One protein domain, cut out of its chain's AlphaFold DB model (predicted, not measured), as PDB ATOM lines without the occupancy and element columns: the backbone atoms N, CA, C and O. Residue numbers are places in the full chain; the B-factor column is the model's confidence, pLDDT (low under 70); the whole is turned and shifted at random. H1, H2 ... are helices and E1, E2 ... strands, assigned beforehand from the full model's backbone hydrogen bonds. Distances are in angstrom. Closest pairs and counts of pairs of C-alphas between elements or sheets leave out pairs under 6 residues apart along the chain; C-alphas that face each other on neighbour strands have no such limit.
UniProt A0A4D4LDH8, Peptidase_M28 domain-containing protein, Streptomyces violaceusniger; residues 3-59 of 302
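What this domain is: This is residues 3 to 59 of the 302 residues of the protein "Peptidase_M28 domain-containing protein" of Streptomyces violaceusniger (UniProt A0A4D4LDH8). A small ribbon of two short parallel strands, E1 and E2, forms the middle, with the short helix H1 by the start of E1 and the longer helix H2 by the strands' far ends. Residues 18 to 40 make a wide loop from the end of E1 back to the start of E2, and residues 54 to 59, of which 54 to 58 belong to H2, stick out. The printed part has 57 residues, with two named helices and two named strands in the order H1, E1, E2, H2; the class is mixed, helices and strands, with under half of the residues in named elements. The whole is only just loose, close to compact, with a radius of gyration of the C-alphas of 12.4 A, and flat, spanning 29 by 28 by 14 A.

Where its parts are: E1 is residues 14 to 17, 9.8 A long, and E2 is residues 41 to 44, 10.0 A. H2, residues 46 to 58, is 18.5 A long and ends at C-alpha 58 (108.968, 99.452, 77.066). H1, residues 3 to 8, is 8.8 A long and begins at C-alpha 3 (91.686, 89.365, 91.360).

How they stand to each other: E1 and E2 are parallel neighbours, their directions 22 degrees apart, with N 16 and O 42 at 2.9 A and N 44 and O 16 at 2.8 A, within hydrogen-bond range. The closest C-alphas of E1 and H2, those of Leu 17 and Gly 49, are 5.2 A apart. Those of H1 and E1, Phe 3 and Tyr 14, are 6.8 A apart. H1 and E2 are only just apart, at 8.3 A, and H1 and H2 are apart. In H1 and H2 every O i to N i+4 pair is within hydrogen-bond range.

The domain as a whole: The C-alphas farthest apart, those of Ala 34 and Ser 58, are 36.1 A apart. The link from E1 to E2 is long, with 23 residues; those from H1 to E1 and from E2 to H2 are tight. The printed part has no cut, and no printed residue is under 70 in pLDDT.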
ATOM      1  N   PHE A   3      90.957  90.626  91.218       87.12
ATOM      2  CA  PHE A   3      91.686  89.365  91.360       87.12
ATOM      3  C   PHE A   3      90.936  88.186  90.718       87.12
ATOM      4  O   PHE A   3      91.510  87.423  89.941       87.12
ATOM      5  N   ASP A   4      89.643  88.037  91.012       89.31
ATOM      6  CA  ASP A   4      88.845  86.896  90.543       89.31
ATOM      7  C   ASP A   4      88.567  86.996  89.038       89.31
ATOM      8  O   ASP A   4      88.510  85.981  88.342       89.31
ATOM      9  N   ILE A   5      88.461  88.227  88.519       92.31
ATOM     10  CA  ILE A   5      88.400  88.494  87.077       92.31
ATOM     11  C   ILE A   5      89.701  88.031  86.410       92.31
ATOM     12  O   ILE A   5      89.647  87.288  85.434       92.31
ATOM     13  N   ALA A   6      90.866  88.374  86.973       93.00
ATOM     14  CA  ALA A   6      92.154  87.945  86.428       93.00
ATOM     15  C   ALA A   6      92.298  86.412  86.391       93.00
ATOM     16  O   ALA A   6      92.752  85.865  85.384       93.00
ATOM     17  N   ILE A   7      91.868  85.702  87.444       93.94
ATOM     18  CA  ILE A   7      91.830  84.226  87.447       93.94
ATOM     19  C   ILE A   7      90.944  83.712  86.309       93.94
ATOM     20  O   ILE A   7      91.352  82.825  85.557       93.94
ATOM     21  N   LYS A   8      89.727  84.256  86.189       95.25
ATOM     22  CA  LYS A   8      88.751  83.838  85.175       95.25
ATOM     23  C   LYS A   8      89.286  84.022  83.753       95.25
ATOM     24  O   LYS A   8      89.016  83.181  82.897       95.25
ATOM     25  N   ASP A   9      90.076  85.065  83.530       96.56
ATOM     26  CA  ASP A   9      90.685  85.383  82.237       96.56
ATOM     27  C   ASP A   9      91.988  84.601  81.967       96.56
ATOM     28  O   ASP A   9      92.636  84.792  80.937       96.56
ATOM     29  N   GLY A  10      92.360  83.670  82.851       96.44
ATOM     30  CA  GLY A  10      93.476  82.745  82.649       96.44
ATOM     31  C   GLY A  10      94.831  83.263  83.132       96.44
ATOM     32  O   GLY A  10      95.862  82.719  82.727       96.44
ATOM     33  N   ALA A  11      94.859  84.287  83.992       95.69
ATOM     34  CA  ALA A  11      96.093  84.707  84.647       95.69
ATOM     35  C   ALA A  11      96.692  83.553  85.468       95.69
ATOM     36  O   ALA A  11      95.975  82.779  86.099       95.69
ATOM     37  N   THR A  12      98.020  83.448  85.481       95.00
ATOM     38  CA  THR A  12      98.761  82.432  86.254       95.00
ATOM     39  C   THR A  12      99.330  82.974  87.563       95.00
ATOM     40  O   THR A  12      99.791  82.202  88.402       95.00
ATOM     41  N   ALA A  13      99.298  84.296  87.739       94.31
ATOM     42  CA  ALA A  13      99.651  85.015  88.952       94.31
ATOM     43  C   ALA A  13      99.003  86.411  88.928       94.31
ATOM     44  O   ALA A  13      98.683  86.921  87.851       94.31
ATOM     45  N   TYR A  14      98.835  87.031  90.094       94.12
ATOM     46  CA  TYR A  14      98.271  88.373  90.235       94.12
ATOM     47  C   TYR A  14      99.279  89.335  90.878       94.12
ATOM     48  O   TYR A  14      99.956  88.995  91.849       94.12
ATOM     49  N   VAL A  15      99.365  90.553  90.345       93.81
ATOM     50  CA  VAL A  15     100.163  91.640  90.922       93.81
ATOM     51  C   VAL A  15      99.251  92.838  91.127       93.81
ATOM     52  O   VAL A  15      98.875  93.515  90.170       93.81
ATOM     53  N   GLY A  16      98.909  93.100  92.382       94.00
ATOM     54  CA  GLY A  16      98.191  94.301  92.771       94.00
ATOM     55  C   GLY A  16      99.155  95.477  92.920       94.00
ATOM     56  O   GLY A  16     100.248  95.329  93.466       94.00
ATOM     57  N   LEU A  17      98.779  96.653  92.417       95.00
ATOM     58  CA  LEU A  17      99.638  97.840  92.427       95.00
ATOM     59  C   LEU A  17      99.073  98.896  93.373       95.00
ATOM     60  O   LEU A  17      98.052  99.510  93.068       95.00
ATOM     61  N   LEU A  18      99.781  99.186  94.463       95.12
ATOM     62  CA  LEU A  18      99.367 100.182  95.457       95.12
ATOM     63  C   LEU A  18      99.725 101.619  95.037       95.12
ATOM     64  O   LEU A  18     100.053 102.472  95.852       95.12
ATOM     65  N   THR A  19      99.648 101.924  93.737       92.31
ATOM     66  CA  THR A  19     100.003 103.244  93.183       92.31
ATOM     67  C   THR A  19      99.040 104.363  93.572       92.31
ATOM     68  O   THR A  19      99.352 105.524  93.324       92.31
ATOM     69  N   GLY A  20      97.866 104.015  94.107       88.94
ATOM     70  CA  GLY A  20      96.870 104.967  94.602       88.94
ATOM     71  C   GLY A  20      97.036 105.330  96.078       88.94
ATOM     72  O   GLY A  20      96.400 106.283  96.522       88.94
ATOM     73  N   LEU A  21      97.878 104.607  96.831       92.25
ATOM     74  CA  LEU A  21      98.160 104.968  98.216       92.25
ATOM     75  C   LEU A  21      99.093 106.187  98.256       92.25
ATOM     76  O   LEU A  21     100.049 106.259  97.478       92.25
ATOM     77  N   PRO A  22      98.839 107.154  99.150       92.69
ATOM     78  CA  PRO A  22      99.674 108.344  99.257       92.69
ATOM     79  C   PRO A  22     100.994 108.110 100.013       92.69
ATOM     80  O   PRO A  22     101.811 109.025 100.067       92.69
ATOM     81  N   TRP A  23     101.245 106.907 100.541       94.62
ATOM     82  CA  TRP A  23     102.535 106.474 101.097       94.62
ATOM     83  C   TRP A  23     103.048 105.211 100.395       94.62
ATOM     84  O   TRP A  23     102.331 104.548  99.645       94.62
ATOM     85  N   GLU A  24     104.312 104.866 100.641       95.69
ATOM     86  CA  GLU A  24     104.921 103.652 100.100       95.69
ATOM     87  C   GLU A  24     104.756 102.479 101.081       95.69
ATOM     88  O   GLU A  24     105.185 102.530 102.237       95.69
ATOM     89  N   THR A  25     104.127 101.409 100.602       95.62
ATOM     90  CA  THR A  25     103.896 100.159 101.335       95.62
ATOM     91  C   THR A  25     103.688  99.024 100.339       95.62
ATOM     92  O   THR A  25     103.168  99.257  99.253       95.62
ATOM     93  N   SER A  26     104.091  97.808 100.686       96.06
ATOM     94  CA  SER A  26     103.642  96.576 100.018       96.06
ATOM     95  C   SER A  26     102.796  95.702 100.945       96.06
ATOM     96  O   SER A  26     102.346  94.635 100.538       96.06
ATOM     97  N   ASP A  27     102.600  96.150 102.184       95.19
ATOM     98  CA  ASP A  27     101.901  95.429 103.234       95.19
ATOM     99  C   ASP A  27     100.469  95.963 103.284       95.19
ATOM    100  O   ASP A  27     100.212  97.036 103.825       95.19
ATOM    101  N   PHE A  28      99.552  95.243 102.640       94.38
ATOM    102  CA  PHE A  28      98.149  95.635 102.540       94.38
ATOM    103  C   PHE A  28      97.248  94.408 102.662       94.38
ATOM    104  O   PHE A  28      97.345  93.474 101.860       94.38
ATOM    105  N   TYR A  29      96.389  94.391 103.679       93.56
ATOM    106  CA  TYR A  29      95.576  93.231 104.051       93.56
ATOM    107  C   TYR A  29      94.220  93.222 103.333       93.56
ATOM    108  O   TYR A  29      93.157  93.166 103.937       93.56
ATOM    109  N   TRP A  30      94.257  93.308 102.005       88.88
ATOM    110  CA  TRP A  30      93.076  93.176 101.154       88.88
ATOM    111  C   TRP A  30      93.362  92.187 100.018       88.88
ATOM    112  O   TRP A  30      94.447  92.241  99.432       88.88
ATOM    113  N   PRO A  31      92.414  91.318  99.634       89.62
ATOM    114  CA  PRO A  31      91.125  91.075 100.290       89.62
ATOM    115  C   PRO A  31      91.277  90.302 101.616       89.62
ATOM    116  O   PRO A  31      92.182  89.482 101.748       89.62
ATOM    117  N   TYR A  32      90.369  90.538 102.567       88.56
ATOM    118  CA  TYR A  32      90.283  89.845 103.867       88.56
ATOM    119  C   TYR A  32      89.109  88.846 103.925       88.56
ATOM    120  O   TYR A  32      88.488  88.604 104.953       88.56
ATOM    121  N   ASP A  33      88.775  88.240 102.791       88.00
ATOM    122  CA  ASP A  33      87.673  87.276 102.677       88.00
ATOM    123  C   ASP A  33      88.039  85.855 103.142       88.00
ATOM    124  O   ASP A  33      87.185  84.973 103.168       88.00
ATOM    125  N   ALA A  34      89.309  85.623 103.498       87.69
ATOM    126  CA  ALA A  34      89.891  84.304 103.755       87.69
ATOM    127  C   ALA A  34      89.660  83.280 102.620       87.69
ATOM    128  O   ALA A  34      89.767  82.067 102.825       87.69
ATOM    129  N   GLU A  35      89.403  83.744 101.392       88.88
ATOM    130  CA  GLU A  35      89.184  82.868 100.249       88.88
ATOM    131  C   GLU A  35      90.507  82.450  99.607       88.88
ATOM    132  O   GLU A  35      91.292  83.252  99.076       88.88
ATOM    133  N   ARG A  36      90.737  81.133  99.592       88.62
ATOM    134  CA  ARG A  36      91.881  80.548  98.902       88.62
ATOM    135  C   ARG A  36      91.710  80.665  97.389       88.62
ATOM    136  O   ARG A  36      90.842  80.034  96.791       88.62
ATOM    137  N   ARG A  37      92.649  81.363  96.757       89.50
ATOM    138  CA  ARG A  37      92.746  81.490  95.297       89.50
ATOM    139  C   ARG A  37      93.679  80.449  94.681       89.50
ATOM    140  O   ARG A  37      94.571  79.911  95.338       89.50
ATOM    141  N   SER A  38      93.453  80.151  93.400       91.94
ATOM    142  CA  SER A  38      94.194  79.133  92.636       91.94
ATOM    143  C   SER A  38      95.552  79.607  92.110       91.94
ATOM    144  O   SER A  38      96.352  78.780  91.674       91.94
ATOM    145  N   ILE A  39      95.818  80.914  92.159       93.44
ATOM    146  CA  ILE A  39      97.057  81.541  91.686       93.44
ATOM    147  C   ILE A  39      97.687  82.387  92.798       93.44
ATOM    148  O   ILE A  39      96.953  82.933  93.628       93.44
ATOM    149  N   PRO A  40      99.025  82.527  92.838       93.62
ATOM    150  CA  PRO A  40      99.680  83.409  93.794       93.62
ATOM    151  C   PRO A  40      99.375  84.877  93.483       93.62
ATOM    152  O   PRO A  40      99.269  85.270  92.318       93.62
ATOM    153  N   GLY A  41      99.297  85.689  94.534       92.75
ATOM    154  CA  GLY A  41      99.111  87.132  94.453       92.75
ATOM    155  C   GLY A  41     100.079  87.873  95.366       92.75
ATOM    156  O   GLY A  41     100.400  87.373  96.442       92.75
ATOM    157  N   ILE A  42     100.539  89.047  94.936       93.94
ATOM    158  CA  ILE A  42     101.311  89.979  95.770       93.94
ATOM    159  C   ILE A  42     100.828  91.412  95.556       93.94
ATOM    160  O   ILE A  42     100.358  91.754  94.466       93.94
ATOM    161  N   TRP A  43     101.022  92.258  96.565       95.62
ATOM    162  CA  TRP A  43     100.949  93.708  96.429       95.62
ATOM    163  C   TRP A  43     102.347  94.280  96.201       95.62
ATOM    164  O   TRP A  43     103.304  93.909  96.877       95.62
ATOM    165  N   LEU A  44     102.474  95.185  95.234       96.50
ATOM    166  CA  LEU A  44     103.678  95.987  95.041       96.50
ATOM    167  C   LEU A  44     103.465  97.400  95.559       96.50
ATOM    168  O   LEU A  44     102.390  97.983  95.383       96.50
ATOM    169  N   SER A  45     104.550  97.958  96.097       96.94
ATOM    170  CA  SER A  45     104.639  99.370  96.455       96.94
ATOM    171  C   SER A  45     104.293 100.285  95.290       96.94
ATOM    172  O   SER A  45     104.386  99.898  94.120       96.94
ATOM    173  N   GLY A  46     103.912 101.527  95.586       96.19
ATOM    174  CA  GLY A  46     103.643 102.520  94.552       96.19
ATOM    175  C   GLY A  46     104.847 102.696  93.623       96.19
ATOM    176  O   GLY A  46     104.702 102.721  92.398       96.19
ATOM    177  N   LYS A  47     106.056 102.749  94.187       96.62
ATOM    178  CA  LYS A  47     107.315 102.853  93.448       96.62
ATOM    179  C   LYS A  47     107.581 101.635  92.571       96.62
ATOM    180  O   LYS A  47     107.862 101.806  91.382       96.62
ATOM    181  N   ASP A  48     107.494 100.427  93.122       96.88
ATOM    182  CA  ASP A  48     107.758  99.211  92.350       96.88
ATOM    183  C   ASP A  48     106.668  98.966  91.305       96.88
ATOM    184  O   ASP A  48     106.965  98.559  90.183       96.88
ATOM    185  N   GLY A  49     105.421  99.317  91.613       96.00
ATOM    186  CA  GLY A  49     104.316  99.253  90.669       96.00
ATOM    187  C   GLY A  49     104.476 100.207  89.488       96.00
ATOM    188  O   GLY A  49     104.252  99.805  88.345       96.00
ATOM    189  N   ARG A  50     104.937 101.446  89.720       96.44
ATOM    190  CA  ARG A  50     105.301 102.375  88.632       96.44
ATOM    191  C   ARG A  50     106.432 101.810  87.773       96.44
ATOM    192  O   ARG A  50     106.313 101.808  86.552       96.44
ATOM    193  N   ARG A  51     107.468 101.244  88.397       95.69
ATOM    194  CA  ARG A  51     108.582 100.602  87.683       95.69
ATOM    195  C   ARG A  51     108.120  99.428  86.813       95.69
ATOM    196  O   ARG A  51     108.565  99.305  85.676       95.69
ATOM    197  N   VAL A  52     107.230  98.570  87.317       94.44
ATOM    198  CA  VAL A  52     106.658  97.463  86.530       94.44
ATOM    199  C   VAL A  52     105.858  97.998  85.342       94.44
ATOM    200  O   VAL A  52     106.035  97.512  84.227       94.44
ATOM    201  N   ARG A  53     105.046  99.046  85.539       94.69
ATOM    202  CA  ARG A  53     104.310  99.691  84.438       94.69
ATOM    203  C   ARG A  53     105.236 100.276  83.370       94.69
ATOM    204  O   ARG A  53     104.952 100.126  82.186       94.69
ATOM    205  N   GLU A  54     106.339 100.907  83.764       95.81
ATOM    206  CA  GLU A  54     107.348 101.428  82.830       95.81
ATOM    207  C   GLU A  54     108.014 100.306  82.020       95.81
ATOM    208  O   GLU A  54     108.171 100.436  80.806       95.81
ATOM    209  N   LEU A  55     108.352  99.182  82.664       94.94
ATOM    210  CA  LEU A  55     108.900  98.008  81.977       94.94
ATOM    211  C   LEU A  55     107.906  97.444  80.954       94.94
ATOM    212  O   LEU A  55     108.285  97.246  79.802       94.94
ATOM    213  N   MET A  56     106.635  97.275  81.334       94.81
ATOM    214  CA  MET A  56     105.570  96.820  80.427       94.81
ATOM    215  C   MET A  56     105.344  97.782  79.251       94.81
ATOM    216  O   MET A  56     105.040  97.353  78.142       94.81
ATOM    217  N   ALA A  57     105.501  99.090  79.473       96.56
ATOM    218  CA  ALA A  57     105.396 100.089  78.413       96.56
ATOM    219  C   ALA A  57     106.596 100.064  77.445       96.56
ATOM    220  O   ALA A  57     106.480 100.536  76.315       96.56
ATOM    221  N   SER A  58     107.743  99.526  77.874       96.25
ATOM    222  CA  SER A  58     108.968  99.452  77.066       96.25
ATOM    223  C   SER A  58     109.024  98.251  76.112       96.25
ATOM    224  O   SER A  58     109.855  98.235  75.204       96.25
ATOM    225  N   GLY A  59     108.137  97.267  76.284       96.12
ATOM    226  CA  GLY A  59     108.061  96.071  75.452       96.12
ATOM    227  C   GLY A  59     107.547  94.860  76.226       96.12
ATOM    228  O   GLY A  59     107.108  94.973  77.369       96.12
TER     229      GLY A  59